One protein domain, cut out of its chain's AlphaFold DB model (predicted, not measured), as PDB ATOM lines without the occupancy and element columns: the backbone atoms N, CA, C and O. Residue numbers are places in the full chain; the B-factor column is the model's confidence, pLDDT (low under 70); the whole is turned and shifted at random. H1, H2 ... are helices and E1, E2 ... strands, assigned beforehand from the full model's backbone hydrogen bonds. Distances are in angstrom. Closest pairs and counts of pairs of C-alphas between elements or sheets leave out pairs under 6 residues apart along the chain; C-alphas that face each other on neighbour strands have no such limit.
ATOM      1  N   ARG A 697     -10.999  23.615 -38.806       97.88
ATOM      2  CA  ARG A 697     -12.071  23.271 -37.850       97.88
ATOM      3  C   ARG A 697     -13.195  22.468 -38.515       97.88
ATOM      4  O   ARG A 697     -13.715  22.860 -39.555       97.88
ATOM      5  N   CYS A 698     -13.631  21.388 -37.871       97.94
ATOM      6  CA  CYS A 698     -14.725  20.549 -38.356       97.94
ATOM      7  C   CYS A 698     -16.076  21.274 -38.251       97.94
ATOM      8  O   CYS A 698     -16.604  21.477 -37.154       97.94
ATOM      9  N   GLN A 699     -16.665  21.638 -39.393       97.56
ATOM     10  CA  GLN A 699     -17.944  22.357 -39.436       97.56
ATOM     11  C   GLN A 699     -19.108  21.522 -38.875       97.56
ATOM     12  O   GLN A 699     -19.913  22.050 -38.111       97.56
ATOM     13  N   ALA A 700     -19.163  20.217 -39.173       96.88
ATOM     14  CA  ALA A 700     -20.198  19.316 -38.652       96.88
ATOM     15  C   ALA A 700     -20.163  19.215 -37.114       96.88
ATOM     16  O   ALA A 700     -21.204  19.326 -36.459       96.88
ATOM     17  N   PHE A 701     -18.957  19.099 -36.543       96.75
ATOM     18  CA  PHE A 701     -18.751  19.093 -35.094       96.75
ATOM     19  C   PHE A 701     -19.111  20.442 -34.465       96.75
ATOM     20  O   PHE A 701     -19.840  20.479 -33.480       96.75
ATOM     21  N   SER A 702     -18.685  21.555 -35.068       95.19
ATOM     22  CA  SER A 702     -19.041  22.905 -34.604       95.19
ATOM     23  C   SER A 702     -20.563  23.130 -34.578       95.19
ATOM     24  O   SER A 702     -21.107  23.661 -33.607       95.19
ATOM     25  N   ALA A 703     -21.273  22.659 -35.611       94.00
ATOM     26  CA  ALA A 703     -22.721  22.805 -35.745       94.00
ATOM     27  C   ALA A 703     -23.527  21.913 -34.780       94.00
ATOM     28  O   ALA A 703     -24.527  22.373 -34.226       94.00
ATOM     29  N   SER A 704     -23.097  20.669 -34.532       93.31
ATOM     30  CA  SER A 704     -23.919  19.653 -33.844       93.31
ATOM     31  C   SER A 704     -23.324  19.050 -32.560       93.31
ATOM     32  O   SER A 704     -24.002  18.282 -31.882       93.31
ATOM     33  N   GLY A 705     -22.062  19.344 -32.236       93.00
ATOM     34  CA  GLY A 705     -21.293  18.636 -31.202       93.00
ATOM     35  C   GLY A 705     -20.914  17.196 -31.578       93.00
ATOM     36  O   GLY A 705     -20.406  16.459 -30.737       93.00
ATOM     37  N   LYS A 706     -21.189  16.764 -32.820       93.94
ATOM     38  CA  LYS A 706     -20.971  15.400 -33.322       93.94
ATOM     39  C   LYS A 706     -20.403  15.434 -34.746       93.94
ATOM     40  O   LYS A 706     -20.570  16.402 -35.481       93.94
ATOM     41  N   CYS A 707     -19.715  14.373 -35.152       96.62
ATOM     42  CA  CYS A 707     -19.154  14.242 -36.497       96.62
ATOM     43  C   CYS A 707     -19.271  12.794 -36.964       96.62
ATOM     44  O   CYS A 707     -18.930  11.885 -36.210       96.62
ATOM     45  N   ILE A 708     -19.703  12.585 -38.210       96.81
ATOM     46  CA  ILE A 708     -19.875  11.247 -38.801       96.81
ATOM     47  C   ILE A 708     -18.562  10.456 -38.914       96.81
ATOM     48  O   ILE A 708     -18.596   9.235 -38.951       96.81
ATOM     49  N   HIS A 709     -17.413  11.142 -38.928       96.81
ATOM     50  CA  HIS A 709     -16.084  10.524 -38.987       96.81
ATOM     51  C   HIS A 709     -15.460  10.271 -37.603       96.81
ATOM     52  O   HIS A 709     -14.379   9.696 -37.526       96.81
ATOM     53  N   GLY A 710     -16.094  10.716 -36.508       94.62
ATOM     54  CA  GLY A 710     -15.585  10.517 -35.146       94.62
ATOM     55  C   GLY A 710     -14.095  10.863 -34.991       94.62
ATOM     56  O   GLY A 710     -13.641  11.922 -35.423       94.62
ATOM     57  N   VAL A 711     -13.327   9.941 -34.408       95.12
ATOM     58  CA  VAL A 711     -11.871  10.066 -34.192       95.12
ATOM     59  C   VAL A 711     -11.029  10.046 -35.475       95.12
ATOM     60  O   VAL A 711      -9.852  10.412 -35.441       95.12
ATOM     61  N   GLU A 712     -11.604   9.632 -36.606       96.25
ATOM     62  CA  GLU A 712     -10.938   9.566 -37.916       96.25
ATOM     63  C   GLU A 712     -11.056  10.883 -38.702       96.25
ATOM     64  O   GLU A 712     -10.537  11.014 -39.810       96.25
ATOM     65  N   CYS A 713     -11.721  11.893 -38.134       97.31
ATOM     66  CA  CYS A 713     -11.862  13.198 -38.758       97.31
ATOM     67  C   CYS A 713     -10.515  13.949 -38.832       97.31
ATOM     68  O   CYS A 713      -9.940  14.325 -37.814       97.31
ATOM     69  N   ASN A 714     -10.062  14.269 -40.050       97.00
ATOM     70  CA  ASN A 714      -8.856  15.081 -40.306       97.00
ATOM     71  C   ASN A 714      -9.035  16.591 -39.996       97.00
ATOM     72  O   ASN A 714      -8.142  17.404 -40.256       97.00
ATOM     73  N   TYR A 715     -10.196  16.978 -39.461       97.94
ATOM     74  CA  TYR A 715     -10.561  18.347 -39.100       97.94
ATOM     75  C   TYR A 715     -10.742  18.473 -37.584       97.94
ATOM     76  O   TYR A 715     -11.379  17.622 -36.963       97.94
ATOM     77  N   ALA A 716     -10.243  19.561 -36.995       97.81
ATOM     78  CA  ALA A 716     -10.236  19.778 -35.554       97.81
ATOM     79  C   ALA A 716     -11.660  19.797 -34.982       97.81
ATOM     80  O   ALA A 716     -12.482  20.655 -35.326       97.81
ATOM     81  N   HIS A 717     -11.940  18.865 -34.076       98.12
ATOM     82  CA  HIS A 717     -13.135  18.868 -33.242       98.12
ATOM     83  C   HIS A 717     -12.908  19.837 -32.083       98.12
ATOM     84  O   HIS A 717     -12.295  19.469 -31.091       98.12
ATOM     85  N   VAL A 718     -13.344  21.091 -32.215       97.56
ATOM     86  CA  VAL A 718     -13.168  22.100 -31.159       97.56
ATOM     87  C   VAL A 718     -14.472  22.264 -30.387       97.56
ATOM     88  O   VAL A 718     -15.462  22.759 -30.936       97.56
ATOM     89  N   PHE A 719     -14.480  21.861 -29.118       96.81
ATOM     90  CA  PHE A 719     -15.636  22.048 -28.247       96.81
ATOM     91  C   PHE A 719     -15.764  23.517 -27.834       96.81
ATOM     92  O   PHE A 719     -14.816  24.123 -27.337       96.81
ATOM     93  N   HIS A 720     -16.956  24.078 -28.027       92.38
ATOM     94  CA  HIS A 720     -17.312  25.427 -27.599       92.38
ATOM     95  C   HIS A 720     -18.524  25.315 -26.655       92.38
ATOM     96  O   HIS A 720     -19.598  24.943 -27.140       92.38
ATOM     97  N   PRO A 721     -18.396  25.608 -25.344       89.81
ATOM     98  CA  PRO A 721     -19.537  25.584 -24.427       89.81
ATOM     99  C   PRO A 721     -20.583  26.618 -24.864       89.81
ATOM    100  O   PRO A 721     -20.248  27.771 -25.158       89.81
ATOM    101  N   ARG A 722     -21.848  26.196 -24.956       83.94
ATOM    102  CA  ARG A 722     -22.944  26.998 -25.516       83.94
ATOM    103  C   ARG A 722     -23.743  27.671 -24.398       83.94
ATOM    104  O   ARG A 722     -24.144  27.028 -23.442       83.94
ATOM    105  N   GLY A 723     -24.027  28.965 -24.548       76.62
ATOM    106  CA  GLY A 723     -24.925  29.687 -23.640       76.62
ATOM    107  C   GLY A 723     -24.422  29.763 -22.184       76.62
ATOM    108  O   GLY A 723     -23.231  30.021 -21.978       76.62
ATOM    109  N   PRO A 724     -25.311  29.601 -21.181       59.09
ATOM    110  CA  PRO A 724     -24.969  29.707 -19.763       59.09
ATOM    111  C   PRO A 724     -24.211  28.487 -19.219       59.09
ATOM    112  O   PRO A 724     -23.780  28.537 -18.073       59.09
ATOM    113  N   ASP A 725     -23.960  27.452 -20.033       61.59
ATOM    114  CA  ASP A 725     -23.181  26.242 -19.705       61.59
ATOM    115  C   ASP A 725     -21.663  26.526 -19.546       61.59
ATOM    116  O   ASP A 725     -20.794  25.685 -19.805       61.59
ATOM    117  N   ARG A 726     -21.316  27.752 -19.149       66.56
ATOM    118  CA  ARG A 726     -19.996  28.135 -18.654       66.56
ATOM    119  C   ARG A 726     -19.928  27.759 -17.177       66.56
ATOM    120  O   ARG A 726     -20.917  27.880 -16.463       66.56
ATOM    121  N   ILE A 727     -18.758  27.306 -16.734       77.00
ATOM    122  CA  ILE A 727     -18.548  26.750 -15.390       77.00
ATOM    123  C   ILE A 727     -19.138  27.683 -14.313       77.00
ATOM    124  O   ILE A 727     -18.691  28.834 -14.237       77.00
ATOM    125  N   PRO A 728     -20.107  27.230 -13.487       65.94
ATOM    126  CA  PRO A 728     -20.725  28.072 -12.466       65.94
ATOM    127  C   PRO A 728     -19.660  28.559 -11.474       65.94
ATOM    128  O   PRO A 728     -18.990  27.774 -10.808       65.94
ATOM    129  N   GLY A 729     -19.466  29.880 -11.438       65.56
ATOM    130  CA  GLY A 729     -18.185  30.522 -11.109       65.56
ATOM    131  C   GLY A 729     -17.736  30.548  -9.642       65.56
ATOM    132  O   GLY A 729     -17.054  31.494  -9.264       65.56
ATOM    133  N   ALA A 730     -18.107  29.563  -8.822       66.62
ATOM    134  CA  ALA A 730     -17.664  29.461  -7.428       66.62
ATOM    135  C   ALA A 730     -16.378  28.629  -7.275       66.62
ATOM    136  O   ALA A 730     -15.429  29.064  -6.628       66.62
ATOM    137  N   THR A 731     -16.334  27.439  -7.882       85.19
ATOM    138  CA  THR A 731     -15.249  26.460  -7.705       85.19
ATOM    139  C   THR A 731     -14.954  25.738  -9.013       85.19
ATOM    140  O   THR A 731     -15.846  25.129  -9.604       85.19
ATOM    141  N   LEU A 732     -13.695  25.768  -9.446       89.31
ATOM    142  CA  LEU A 732     -13.209  24.900 -10.517       89.31
ATOM    143  C   LEU A 732     -12.938  23.491  -9.952       89.31
ATOM    144  O   LEU A 732     -12.500  23.385  -8.804       89.31
ATOM    145  N   PRO A 733     -13.188  22.413 -10.714       91.31
ATOM    146  CA  PRO A 733     -12.914  21.058 -10.259       91.31
ATOM    147  C   PRO A 733     -11.410  20.771 -10.341       91.31
ATOM    148  O   PRO A 733     -10.736  21.172 -11.294       91.31
ATOM    149  N   HIS A 734     -10.883  20.049  -9.353       91.94
ATOM    150  CA  HIS A 734      -9.473  19.652  -9.347       91.94
ATOM    151  C   HIS A 734      -9.186  18.683 -10.516       91.94
ATOM    152  O   HIS A 734     -10.060  17.874 -10.838       91.94
ATOM    153  N   PRO A 735      -7.994  18.683 -11.149       92.00
ATOM    154  CA  PRO A 735      -7.745  17.853 -12.333       92.00
ATOM    155  C   PRO A 735      -7.891  16.343 -12.079       92.00
ATOM    156  O   PRO A 735      -8.271  15.613 -12.991       92.00
ATOM    157  N   ASP A 736      -7.708  15.888 -10.833       93.44
ATOM    158  CA  ASP A 736      -8.002  14.510 -10.403       93.44
ATOM    159  C   ASP A 736      -9.453  14.082 -10.696       93.44
ATOM    160  O   ASP A 736      -9.700  12.919 -11.002       93.44
ATOM    161  N   ALA A 737     -10.422  15.007 -10.616       94.12
ATOM    162  CA  ALA A 737     -11.825  14.728 -10.929       94.12
ATOM    163  C   ALA A 737     -12.000  14.371 -12.412       94.12
ATOM    164  O   ALA A 737     -12.778  13.480 -12.757       94.12
ATOM    165  N   LEU A 738     -11.212  15.010 -13.287       95.19
ATOM    166  CA  LEU A 738     -11.159  14.647 -14.697       95.19
ATOM    167  C   LEU A 738     -10.496  13.277 -14.888       95.19
ATOM    168  O   LEU A 738     -11.018  12.472 -15.654       95.19
ATOM    169  N   ASN A 739      -9.401  12.974 -14.181       94.81
ATOM    170  CA  ASN A 739      -8.780  11.648 -14.274       94.81
ATOM    171  C   ASN A 739      -9.743  10.534 -13.803       94.81
ATOM    172  O   ASN A 739      -9.942   9.546 -14.506       94.81
ATOM    173  N   TYR A 740     -10.457  10.738 -12.690       94.50
ATOM    174  CA  TYR A 740     -11.483   9.800 -12.222       94.50
ATOM    175  C   TYR A 740     -12.622   9.601 -13.237       94.50
ATOM    176  O   TYR A 740     -13.044   8.465 -13.463       94.50
ATOM    177  N   ALA A 741     -13.089  10.673 -13.889       94.94
ATOM    178  CA  ALA A 741     -14.058  10.573 -14.979       94.94
ATOM    179  C   ALA A 741     -13.517   9.737 -16.155       94.94
ATOM    180  O   ALA A 741     -14.201   8.829 -16.621       94.94
ATOM    181  N   TYR A 742     -12.267   9.954 -16.583       95.38
ATOM    182  CA  TYR A 742     -11.646   9.162 -17.655       95.38
ATOM    183  C   TYR A 742     -11.485   7.682 -17.306       95.38
ATOM    184  O   TYR A 742     -11.861   6.820 -18.105       95.38
ATOM    185  N   MET A 743     -11.005   7.379 -16.100       94.00
ATOM    186  CA  MET A 743     -10.871   6.005 -15.620       94.00
ATOM    187  C   MET A 743     -12.226   5.282 -15.583       94.00
ATOM    188  O   MET A 743     -12.285   4.080 -15.838       94.00
ATOM    189  N   LYS A 744     -13.318   6.007 -15.301       94.44
ATOM    190  CA  LYS A 744     -14.668   5.451 -15.150       94.44
ATOM    191  C   LYS A 744     -15.457   5.337 -16.458       94.44
ATOM    192  O   LYS A 744     -16.100   4.313 -16.665       94.44
ATOM    193  N   ASP A 745     -15.399   6.344 -17.329       94.50
ATOM    194  CA  ASP A 745     -16.128   6.362 -18.608       94.50
ATOM    195  C   ASP A 745     -15.366   5.657 -19.744       94.50
ATOM    196  O   ASP A 745     -15.984   5.060 -20.624       94.50
ATOM    197  N   PHE A 746     -14.027   5.717 -19.742       94.56
ATOM    198  CA  PHE A 746     -13.180   5.222 -20.838       94.56
ATOM    199  C   PHE A 746     -12.223   4.088 -20.434       94.56
ATOM    200  O   PHE A 746     -11.564   3.513 -21.300       94.56
ATOM    201  N   GLY A 747     -12.145   3.742 -19.144       94.38
ATOM    202  CA  GLY A 747     -11.365   2.598 -18.661       94.38
ATOM    203  C   GLY A 747      -9.845   2.791 -18.664       94.38
ATOM    204  O   GLY A 747      -9.117   1.800 -18.594       94.38
ATOM    205  N   PHE A 748      -9.346   4.030 -18.751       91.69
ATOM    206  CA  PHE A 748      -7.913   4.325 -18.667       91.69
ATOM    207  C   PHE A 748      -7.605   5.564 -17.819       91.69
ATOM    208  O   PHE A 748      -8.371   6.523 -17.773       91.69
ATOM    209  N   ASP A 749      -6.444   5.521 -17.176       92.62
ATOM    210  CA  ASP A 749      -5.842   6.591 -16.382       92.62
ATOM    211  C   ASP A 749      -5.162   7.634 -17.295       92.62
ATOM    212  O   ASP A 749      -4.425   7.266 -18.215       92.62
ATOM    213  N   LEU A 750      -5.406   8.928 -17.051       92.69
ATOM    214  CA  LEU A 750      -4.758  10.039 -17.759       92.69
ATOM    215  C   LEU A 750      -3.269  10.179 -17.417       92.69
ATOM    216  O   LEU A 750      -2.487  10.543 -18.296       92.69
ATOM    217  N   ASP A 751      -2.872   9.885 -16.177       89.50
ATOM    218  CA  ASP A 751      -1.488  10.019 -15.709       89.50
ATOM    219  C   ASP A 751      -0.592   8.909 -16.296       89.50
ATOM    220  O   ASP A 751       0.599   9.118 -16.543       89.50
ATOM    221  N   GLY A 752      -1.180   7.758 -16.640       84.62
ATOM    222  CA  GLY A 752      -0.541   6.687 -17.409       84.62
ATOM    223  C   GLY A 752      -0.309   6.994 -18.900       84.62
ATOM    224  O   GLY A 752       0.356   6.217 -19.594       84.62
ATOM    225  N   ILE A 753      -0.829   8.106 -19.438       85.62
ATOM    226  CA  ILE A 753      -0.670   8.444 -20.859       85.62
ATOM    227  C   ILE A 753       0.705   9.079 -21.099       85.62
ATOM    228  O   ILE A 753       1.006  10.171 -20.633       85.62
ATOM    229  N   THR A 754       1.512   8.444 -21.960       72.25
ATOM    230  CA  THR A 754       2.865   8.893 -22.391       72.25
ATOM    231  C   THR A 754       2.965  10.310 -22.996       72.25
ATOM    232  O   THR A 754       4.044  10.750 -23.396       72.25
ATOM    233  N   ARG A 755       1.847  11.030 -23.102       80.50
ATOM    234  CA  ARG A 755       1.737  12.428 -23.509       80.50
ATOM    235  C   ARG A 755       0.751  13.104 -22.568       80.50
ATOM    236  O   ARG A 755      -0.413  12.717 -22.553       80.50
ATOM    237  N   ASN A 756       1.200  14.140 -21.862       89.12
ATOM    238  CA  ASN A 756       0.309  15.003 -21.094       89.12
ATOM    239  C   ASN A 756      -0.788  15.568 -22.033       89.12
ATOM    240  O   ASN A 756      -0.428  16.233 -23.010       89.12
ATOM    241  N   PRO A 757      -2.085  15.297 -21.782       92.31
ATOM    242  CA  PRO A 757      -3.186  15.794 -22.609       92.31
ATOM    243  C   PRO A 757      -3.504  17.274 -22.345       92.31
ATOM    244  O   PRO A 757      -4.201  17.902 -23.145       92.31
ATOM    245  N   PHE A 758      -3.003  17.837 -21.237       95.19
ATOM    246  CA  PHE A 758      -3.071  19.261 -20.941       95.19
ATOM    247  C   PHE A 758      -1.924  20.009 -21.616       95.19
ATOM    248  O   PHE A 758      -0.745  19.674 -21.488       95.19
ATOM    249  N   HIS A 759      -2.283  21.103 -22.272       95.88
ATOM    250  CA  HIS A 759      -1.361  22.033 -22.892       95.88
ATOM    251  C   HIS A 759      -1.647  23.437 -22.361       95.88
ATOM    252  O   HIS A 759      -2.800  23.842 -22.235       95.88
ATOM    253  N   SER A 760      -0.600  24.215 -22.099       95.94
ATOM    254  CA  SER A 760      -0.723  25.624 -21.718       95.94
ATOM    255  C   SER A 760       0.277  26.474 -22.487       95.94
ATOM    256  O   SER A 760       1.436  26.079 -22.629       95.94
ATOM    257  N   THR A 761      -0.148  27.655 -22.921       95.94
ATOM    258  CA  THR A 761       0.718  28.685 -23.500       95.94
ATOM    259  C   THR A 761       0.689  29.935 -22.624       95.94
ATOM    260  O   THR A 761      -0.362  30.307 -22.104       95.94
ATOM    261  N   GLY A 762       1.856  30.545 -22.415       95.06
ATOM    262  CA  GLY A 762       2.017  31.773 -21.638       95.06
ATOM    263  C   GLY A 762       2.302  32.950 -22.564       95.06
ATOM    264  O   GLY A 762       3.184  32.860 -23.419       95.06
ATOM    265  N   VAL A 763       1.572  34.045 -22.381       96.00
ATOM    266  CA  VAL A 763       1.644  35.268 -23.186       96.00
ATOM    267  C   VAL A 763       1.906  36.451 -22.257       96.00
ATOM    268  O   VAL A 763       1.336  36.525 -21.172       96.00
ATOM    269  N   VAL A 764       2.791  37.365 -22.653       93.00
ATOM    270  CA  VAL A 764       3.179  38.518 -21.826       93.00
ATOM    271  C   VAL A 764       2.339  39.736 -22.204       93.00
ATOM    272  O   VAL A 764       2.276  40.105 -23.376       93.00
ATOM    273  N   GLU A 765       1.721  40.383 -21.220       94.25
ATOM    274  CA  GLU A 765       0.983  41.632 -21.417       94.25
ATOM    275  C   GLU A 765       1.950  42.794 -21.683       94.25
ATOM    276  O   GLU A 765       2.865  43.072 -20.907       94.25
ATOM    277  N   SER A 766       1.748  43.491 -22.805       87.81
ATOM    278  CA  SER A 766       2.709  44.478 -23.331       87.81
ATOM    279  C   SER A 766       2.871  45.741 -22.470       87.81
ATOM    280  O   SER A 766       3.838  46.478 -22.662       87.81
ATOM    281  N   GLY A 767       1.936  46.009 -21.552       90.50
ATOM    282  CA  GLY A 767       1.972  47.163 -20.647       90.50
ATOM    283  C   GLY A 767       2.557  46.851 -19.266       90.50
ATOM    284  O   GLY A 767       3.427  47.578 -18.789       90.50
ATOM    285  N   THR A 768       2.085  45.779 -18.627       92.31
ATOM    286  CA  THR A 768       2.456  45.388 -17.254       92.31
ATOM    287  C   THR A 768       3.717  44.523 -17.200       92.31
ATOM    288  O   THR A 768       4.512  44.642 -16.266       92.31
ATOM    289  N   GLY A 769       3.929  43.675 -18.212       93.62
ATOM    290  CA  GLY A 769       4.892  42.575 -18.166       93.62
ATOM    291  C   GLY A 769       4.374  41.324 -17.446       93.62
ATOM    292  O   GLY A 769       5.147  40.378 -17.276       93.62
ATOM    293  N   ASP A 770       3.101  41.297 -17.038       96.00
ATOM    294  CA  ASP A 770       2.481  40.131 -16.407       96.00
ATOM    295  C   ASP A 770       2.303  38.982 -17.414       96.00
ATOM    296  O   ASP A 770       2.097  39.196 -18.613       96.00
ATOM    297  N   ILE A 771       2.413  37.742 -16.924       97.19
ATOM    298  CA  ILE A 771       2.296  36.534 -17.748       97.19
ATOM    299  C   ILE A 771       0.899  35.950 -17.577       97.19
ATOM    300  O   ILE A 771       0.546  35.443 -16.515       97.19
ATOM    301  N   TRP A 772       0.140  35.974 -18.663       97.88
ATOM    302  CA  TRP A 772      -1.193  35.407 -18.769       97.88
ATOM    303  C   TRP A 772      -1.139  34.035 -19.442       97.88
ATOM    304  O   TRP A 772      -0.429  33.839 -20.428       97.88
ATOM    305  N   TYR A 773      -1.905  33.077 -18.931       98.12
ATOM    306  CA  TYR A 773      -1.916  31.699 -19.411       98.12
ATOM    307  C   TYR A 773      -3.235  31.361 -20.098       98.12
ATOM    308  O   TYR A 773      -4.299  31.541 -19.512       98.12
ATOM    309  N   ALA A 774      -3.161  30.805 -21.307       97.75
ATOM    310  CA  ALA A 774      -4.262  30.073 -21.927       97.75
ATOM    311  C   ALA A 774      -3.976  28.570 -21.817       97.75
ATOM    312  O   ALA A 774      -2.844  28.139 -22.053       97.75
ATOM    313  N   ALA A 775      -4.993  27.764 -21.511       97.75
ATOM    314  CA  ALA A 775      -4.879  26.307 -21.500       97.75
ATOM    315  C   ALA A 775      -5.884  25.640 -22.438       97.75
ATOM    316  O   ALA A 775      -6.944  26.182 -22.763       97.75
ATOM    317  N   ALA A 776      -5.516  24.440 -22.862       97.94
ATOM    318  CA  ALA A 776      -6.307  23.559 -23.689       97.94
ATOM    319  C   ALA A 776      -6.050  22.103 -23.283       97.94
ATOM    320  O   ALA A 776      -4.986  21.763 -22.768       97.94
ATOM    321  N   PHE A 777      -7.019  21.240 -23.544       97.69
ATOM    322  CA  PHE A 777      -6.952  19.813 -23.277       97.69
ATOM    323  C   PHE A 777      -7.384  19.062 -24.536       97.69
ATOM    324  O   PHE A 777      -8.426  19.370 -25.119       97.69
ATOM    325  N   VAL A 778      -6.586  18.089 -24.975       97.19
ATOM    326  CA  VAL A 778      -6.932  17.229 -26.115       97.19
ATOM    327  C   VAL A 778      -7.396  15.890 -25.573       97.19
ATOM    328  O   VAL A 778      -6.600  15.131 -25.028       97.19
ATOM    329  N   CYS A 779      -8.681  15.584 -25.738       96.75
ATOM    330  CA  CYS A 779      -9.235  14.327 -25.262       96.75
ATOM    331  C   CYS A 779      -8.553  13.137 -25.964       96.75
ATOM    332  O   CYS A 779      -8.713  12.989 -27.181       96.75
ATOM    333  N   PRO A 780      -7.889  12.226 -25.228       95.44
ATOM    334  CA  PRO A 780      -7.193  11.085 -25.824       95.44
ATOM    335  C   PRO A 780      -8.145  10.088 -26.506       95.44
ATOM    336  O   PRO A 780      -7.786   9.529 -27.539       95.44
ATOM    337  N   ALA A 781      -9.369   9.913 -25.987       94.81
ATOM    338  CA  ALA A 781     -10.374   9.018 -26.570       94.81
ATOM    339  C   ALA A 781     -11.044   9.565 -27.848       94.81
ATOM    340  O   ALA A 781     -11.335   8.803 -28.760       94.81
ATOM    341  N   GLU A 782     -11.298  10.875 -27.926       94.62
ATOM    342  CA  GLU A 782     -12.181  11.490 -28.933       94.62
ATOM    343  C   GLU A 782     -11.460  12.417 -29.923       94.62
ATOM    344  O   GLU A 782     -12.050  12.833 -30.919       94.62
ATOM    345  N   ARG A 783     -10.206  12.794 -29.630       95.56
ATOM    346  CA  ARG A 783      -9.424  13.844 -30.319       95.56
ATOM    347  C   ARG A 783     -10.080  15.233 -30.344       95.56
ATOM    348  O   ARG A 783      -9.633  16.111 -31.081       95.56
ATOM    349  N   THR A 784     -11.101  15.446 -29.518       97.56
ATOM    350  CA  THR A 784     -11.721  16.752 -29.288       97.56
ATOM    351  C   THR A 784     -10.777  17.662 -28.505       97.56
ATOM    352  O   THR A 784     -10.272  17.285 -27.445       97.56
ATOM    353  N   VAL A 785     -10.557  18.865 -29.028       98.00
ATOM    354  CA  VAL A 785      -9.832  19.961 -28.388       98.00
ATOM    355  C   VAL A 785     -10.822  20.782 -27.566       98.00
ATOM    356  O   VAL A 785     -11.793  21.327 -28.095       98.00
ATOM    357  N   TYR A 786     -10.549  20.894 -26.274       97.75
ATOM    358  CA  TYR A 786     -11.266  21.738 -25.329       97.75
ATOM    359  C   TYR A 786     -10.352  22.904 -24.955       97.75
ATOM    360  O   TYR A 786      -9.188  22.686 -24.629       97.75
ATOM    361  N   TYR A 787     -10.853  24.137 -24.999       97.56
ATOM    362  CA  TYR A 787     -10.135  25.315 -24.499       97.56
ATOM    363  C   TYR A 787     -10.684  25.709 -23.123       97.56
ATOM    364  O   TYR A 787     -11.875  25.534 -22.862       97.56
ATOM    365  N   ALA A 788      -9.831  26.244 -22.248       96.56
ATOM    366  CA  ALA A 788     -10.252  26.775 -20.954       96.56
ATOM    367  C   ALA A 788     -11.296  27.892 -21.136       96.56
ATOM    368  O   ALA A 788     -11.116  28.773 -21.979       96.56
ATOM    369  N   ALA A 789     -12.370  27.885 -20.342       95.19
ATOM    370  CA  ALA A 789     -13.406  28.917 -20.383       95.19
ATOM    371  C   ALA A 789     -14.165  29.038 -19.052       95.19
ATOM    372  O   ALA A 789     -14.609  28.038 -18.494       95.19
ATOM    373  N   GLY A 790     -14.391  30.270 -18.591       93.25
ATOM    374  CA  GLY A 790     -15.038  30.556 -17.307       93.25
ATOM    375  C   GLY A 790     -14.060  30.524 -16.128       93.25
ATOM    376  O   GLY A 790     -12.890  30.863 -16.278       93.25
ATOM    377  N   GLY A 791     -14.551  30.138 -14.948       92.12
ATOM    378  CA  GLY A 791     -13.777  30.161 -13.702       92.12
ATOM    379  C   GLY A 791     -13.611  31.564 -13.090       92.12
ATOM    380  O   GLY A 791     -13.787  32.568 -13.779       92.12
ATOM    381  N   PRO A 792     -13.265  31.659 -11.792       91.50
ATOM    382  CA  PRO A 792     -13.245  32.931 -11.060       91.50
ATOM    383  C   PRO A 792     -12.089  33.861 -11.462       91.50
ATOM    384  O   PRO A 792     -12.205  35.075 -11.330       91.50
ATOM    385  N   MET A 793     -10.981  33.304 -11.968       94.12
ATOM    386  CA  MET A 793      -9.781  34.056 -12.370       94.12
ATOM    387  C   MET A 793      -9.668  34.266 -13.891       94.12
ATOM    388  O   MET A 793      -8.712  34.889 -14.351       94.12
ATOM    389  N   GLY A 794     -10.609  33.729 -14.678       94.81
ATOM    390  CA  GLY A 794     -10.559  33.757 -16.139       94.81
ATOM    391  C   GLY A 794     -11.097  35.061 -16.722       94.81
ATOM    392  O   GLY A 794     -12.283  35.364 -16.582       94.81
ATOM    393  N   ARG A 795     -10.256  35.807 -17.445       95.38
ATOM    394  CA  ARG A 795     -10.663  36.998 -18.212       95.38
ATOM    395  C   ARG A 795     -10.636  36.731 -19.712       95.38
ATOM    396  O   ARG A 795      -9.836  35.930 -20.172       95.38
ATOM    397  N   ILE A 796     -11.481  37.414 -20.479       95.44
ATOM    398  CA  ILE A 796     -11.603  37.222 -21.932       95.44
ATOM    399  C   ILE A 796     -10.801  38.309 -22.659       95.44
ATOM    400  O   ILE A 796     -11.076  39.483 -22.441       95.44
ATOM    401  N   ASN A 797      -9.847  37.947 -23.523       95.62
ATOM    402  CA  ASN A 797      -9.093  38.911 -24.342       95.62
ATOM    403  C   ASN A 797      -9.855  39.330 -25.622       95.62
ATOM    404  O   ASN A 797     -10.945  38.827 -25.912       95.62
ATOM    405  N   GLY A 798      -9.263  40.215 -26.436       95.12
ATOM    406  CA  GLY A 798      -9.849  40.680 -27.704       95.12
ATOM    407  C   GLY A 798     -10.171  39.570 -28.722       95.12
ATOM    408  O   GLY A 798     -11.094  39.720 -29.521       95.12
ATOM    409  N   GLN A 799      -9.482  38.427 -28.652       94.75
ATOM    410  CA  GLN A 799      -9.721  37.239 -29.487       94.75
ATOM    411  C   GLN A 799     -10.838  36.320 -28.952       94.75
ATOM    412  O   GLN A 799     -11.071  35.248 -29.511       94.75
ATOM    413  N   ASN A 800     -11.524  36.707 -27.869       93.75
ATOM    414  CA  ASN A 800     -12.488  35.876 -27.139       93.75
ATOM    415  C   ASN A 800     -11.872  34.575 -26.558       93.75
ATOM    416  O   ASN A 800     -12.557  33.563 -26.395       93.75
ATOM    417  N   ILE A 801     -10.576  34.602 -26.220       95.31
ATOM    418  CA  ILE A 801      -9.874  33.529 -25.498       95.31
ATOM    419  C   ILE A 801      -9.843  33.872 -24.008       95.31
ATOM    420  O   ILE A 801      -9.584  35.018 -23.635       95.31
ATOM    421  N   PHE A 802     -10.080  32.879 -23.147       96.25
ATOM    422  CA  PHE A 802      -9.893  33.047 -21.708       96.25
ATOM    423  C   PHE A 802      -8.418  32.924 -21.312       96.25
ATOM    424  O   PHE A 802      -7.755  31.932 -21.623       96.25
ATOM    425  N   LEU A 803      -7.950  33.920 -20.567       97.19
ATOM    426  CA  LEU A 803      -6.626  34.022 -19.980       97.19
ATOM    427  C   LEU A 803      -6.712  34.040 -18.452       97.19
ATOM    428  O   LEU A 803      -7.635  34.621 -17.878       97.19
ATOM    429  N   TYR A 804      -5.719  33.435 -17.804       97.19
ATOM    430  CA  TYR A 804      -5.659  33.255 -16.353       97.19
ATOM    431  C   TYR A 804      -4.288  33.691 -15.805       97.19
ATOM    432  O   TYR A 804      -3.288  33.510 -16.507       97.19
ATOM    433  N   PRO A 805      -4.185  34.214 -14.568       97.38
ATOM    434  CA  PRO A 805      -2.902  34.629 -13.986       97.38
ATOM    435  C   PRO A 805      -1.923  33.478 -13.715       97.38
ATOM    436  O   PRO A 805      -0.718  33.708 -13.626       97.38
ATOM    437  N   THR A 806      -2.402  32.235 -13.587       97.00
ATOM    438  CA  THR A 806      -1.531  31.058 -13.471       97.00
ATOM    439  C   THR A 806      -1.924  29.946 -14.441       97.00
ATOM    440  O   THR A 806      -3.088  29.769 -14.804       97.00
ATOM    441  N   ALA A 807      -0.936  29.130 -14.822       96.88
ATOM    442  CA  ALA A 807      -1.173  27.911 -15.592       96.88
ATOM    443  C   ALA A 807      -2.059  26.900 -14.841       96.88
ATOM    444  O   ALA A 807      -2.736  26.103 -15.485       96.88
ATOM    445  N   LYS A 808      -2.075  26.937 -13.498       96.19
ATOM    446  CA  LYS A 808      -2.917  26.059 -12.682       96.19
ATOM    447  C   LYS A 808      -4.396  26.410 -12.868       96.19
ATOM    448  O   LYS A 808      -5.167  25.526 -13.226       96.19
ATOM    449  N   ASP A 809      -4.764  27.680 -12.698       95.88
ATOM    450  CA  ASP A 809      -6.159  28.132 -12.835       95.88
ATOM    451  C   ASP A 809      -6.702  27.816 -14.240       95.88
ATOM    452  O   ASP A 809      -7.842  27.388 -14.398       95.88
ATOM    453  N   ALA A 810      -5.857  27.969 -15.267       96.69
ATOM    454  CA  ALA A 810      -6.199  27.632 -16.646       96.69
ATOM    455  C   ALA A 810      -6.435  26.118 -16.847       96.69
ATOM    456  O   ALA A 810      -7.342  25.727 -17.585       96.69
ATOM    457  N   ILE A 811      -5.639  25.264 -16.190       96.81
ATOM    458  CA  ILE A 811      -5.789  23.800 -16.222       96.81
ATOM    459  C   ILE A 811      -7.066  23.364 -15.488       96.81
ATOM    460  O   ILE A 811      -7.852  22.606 -16.050       96.81
ATOM    461  N   GLU A 812      -7.333  23.898 -14.295       95.56
ATOM    462  CA  GLU A 812      -8.579  23.636 -13.555       95.56
ATOM    463  C   GLU A 812      -9.814  24.135 -14.335       95.56
ATOM    464  O   GLU A 812     -10.852  23.468 -14.377       95.56
ATOM    465  N   ALA A 813      -9.691  25.259 -15.051       95.69
ATOM    466  CA  ALA A 813     -10.751  25.768 -15.912       95.69
ATOM    467  C   ALA A 813     -11.007  24.867 -17.127       95.69
ATOM    468  O   ALA A 813     -12.165  24.571 -17.415       95.69
ATOM    469  N   VAL A 814      -9.982  24.370 -17.835       96.94
ATOM    470  CA  VAL A 814     -10.242  23.418 -18.932       96.94
ATOM    471  C   VAL A 814     -10.759  22.072 -18.412       96.94
ATOM    472  O   VAL A 814     -11.655  21.510 -19.039       96.94
ATOM    473  N   SER A 815     -10.324  21.601 -17.237       96.19
ATOM    474  CA  SER A 815     -10.907  20.418 -16.583       96.19
ATOM    475  C   SER A 815     -12.413  20.569 -16.349       96.19
ATOM    476  O   SER A 815     -13.172  19.656 -16.673       96.19
ATOM    477  N   GLY A 816     -12.871  21.735 -15.880       95.06
ATOM    478  CA  GLY A 816     -14.302  22.027 -15.739       95.06
ATOM    479  C   GLY A 816     -15.059  22.126 -17.069       95.06
ATOM    480  O   GLY A 816     -16.210  21.697 -17.142       95.06
ATOM    481  N   VAL A 817     -14.427  22.613 -18.146       95.62
ATOM    482  CA  VAL A 817     -15.035  22.596 -19.492       95.62
ATOM    483  C   VAL A 817     -15.227  21.159 -19.984       95.62
ATOM    484  O   VAL A 817     -16.288  20.846 -20.524       95.62
ATOM    485  N   VAL A 818     -14.245  20.273 -19.777       95.88
ATOM    486  CA  VAL A 818     -14.346  18.861 -20.188       95.88
ATOM    487  C   VAL A 818     -15.375  18.112 -19.334       95.88
ATOM    488  O   VAL A 818     -16.237  17.439 -19.894       95.88
ATOM    489  N   LEU A 819     -15.373  18.281 -18.006       95.06
ATOM    490  CA  LEU A 819     -16.373  17.660 -17.120       95.06
ATOM    491  C   LEU A 819     -17.802  18.134 -17.432       95.06
ATOM    492  O   LEU A 819     -18.727  17.320 -17.439       95.06
ATOM    493  N   ASN A 820     -18.002  19.408 -17.785       93.50
ATOM    494  CA  ASN A 820     -19.312  19.875 -18.248       93.50
ATOM    495  C   ASN A 820     -19.685  19.309 -19.635       93.50
ATOM    496  O   ASN A 820     -20.833  18.932 -19.880       93.50
ATOM    497  N   ALA A 821     -18.711  19.166 -20.538       94.25
ATOM    498  CA  ALA A 821     -18.906  18.470 -21.810       94.25
ATOM    499  C   ALA A 821     -19.194  16.965 -21.638       94.25
ATOM    500  O   ALA A 821     -19.729  16.334 -22.548       94.25
ATOM    501  N   PHE A 822     -18.845  16.366 -20.499       94.12
ATOM    502  CA  PHE A 822     -19.200  14.987 -20.154       94.12
ATOM    503  C   PHE A 822     -20.624  14.935 -19.584       94.12
ATOM    504  O   PHE A 822     -21.446  14.149 -20.057       94.12
ATOM    505  N   SER A 823     -20.950  15.857 -18.671       92.69
ATOM    506  CA  SER A 823     -22.288  16.024 -18.085       92.69
ATOM    507  C   SER A 823     -23.381  16.220 -19.139       92.69
ATOM    508  O   SER A 823     -24.351  15.465 -19.190       92.69
ATOM    509  N   THR A 824     -23.168  17.150 -20.075       91.12
ATOM    510  CA  THR A 824     -24.082  17.432 -21.201       91.12
ATOM    511  C   THR A 824     -24.245  16.269 -22.192       91.12
ATOM    512  O   THR A 824     -25.100  16.326 -23.076       91.12
ATOM    513  N   ARG A 825     -23.454  15.196 -22.049       91.50
ATOM    514  CA  ARG A 825     -23.536  13.962 -22.846       91.50
ATOM    515  C   ARG A 825     -24.003  12.741 -22.044       91.50
ATOM    516  O   ARG A 825     -24.092  11.661 -22.619       91.50
TER     517      ARG A 825
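Overview. This is residues 697 to 825 of the 856 residues of the protein "Hypothetical protein" of Odontella aurita (UniProt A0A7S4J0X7). A twisted sheet of four strands has the long helix H3 running slantwise over one face, and H2 packs on H3 without being on the sheet, while the short H1 sits by the edge strand E1. The hairpin of E2 and E3 reaches to one end of the longest axis, and long links without named elements wind round the body. You are looking at 129 printed residues, with H1, E1, H2, E2, E3, E4 and H3 in that order; the sheet runs E1, E4, E3, E2 and is mixed. The class is mixed, helices and strands, with only 56 residues in named elements. The whole is compact, with a radius of gyration of the C-alphas of 14.8 A and spans of 45 by 31 by 29 A.

Along the chain. Find C-alpha 699 at (-17.944, 22.357, -39.436); here H1 begins and runs to residue 704. E1 is residues 717 to 719. H2, residues 735 to 745, covers 15.5 A. Look next for E2, residues 758 to 764, 20.3 A long, and E3, residues 771 to 778, 23.0 A long, which starts at (2.296, 36.534, -17.748). E4 is residues 784 to 787. H3, residues 807 to 823, is 24.4 A long and ends at C-alpha 823, (-22.288, 16.024, -18.085).

Arrangement. Start with the sheet, where E2, E3 and E4 form a meander, each strand the antiparallel neighbour of the one before. In the hairpin of E2 and E3, N 761 is 2.9 A from O 774; in that of E3 and E4, N 777 is 2.8 A from O 786. E1 is parallel to E4, with N 719 and O 785 at 2.9 A. E1, H2 and E2 make a split strand-helix-strand unit, two strands of one sheet with a helix between them along the chain and E4 and E3 between them in the sheet, and its crossover is right-handed. H3 is on the sheet at a height of 8.7 A, over E4 and E3; its closest C-alphas to E3 are those of Ala 810 and Ala 775, 5.2 A apart. H2 touches H3 at a shallow tilt of 28 degrees, the same way, closest at the C-alphas of Pro 735 and Ser 815, 5.9 A. H1 only grazes the sheet, with residues 699 to 702. In H1, H2 and H3 every O i to N i+4 pair is within hydrogen-bond range.

Size, cuts and confidence. The farthest C-alphas are those of Gly 747 and Gly 767, 46.6 A apart. The printed part has no cut. The link from E4 to H3, 19 residues, is long, and in it residues 795 to 796 pair antiparallel with 802 to 803. Mean pLDDT of the printed part is 92.7; residues 724 to 726 and 728 to 730 are under 70.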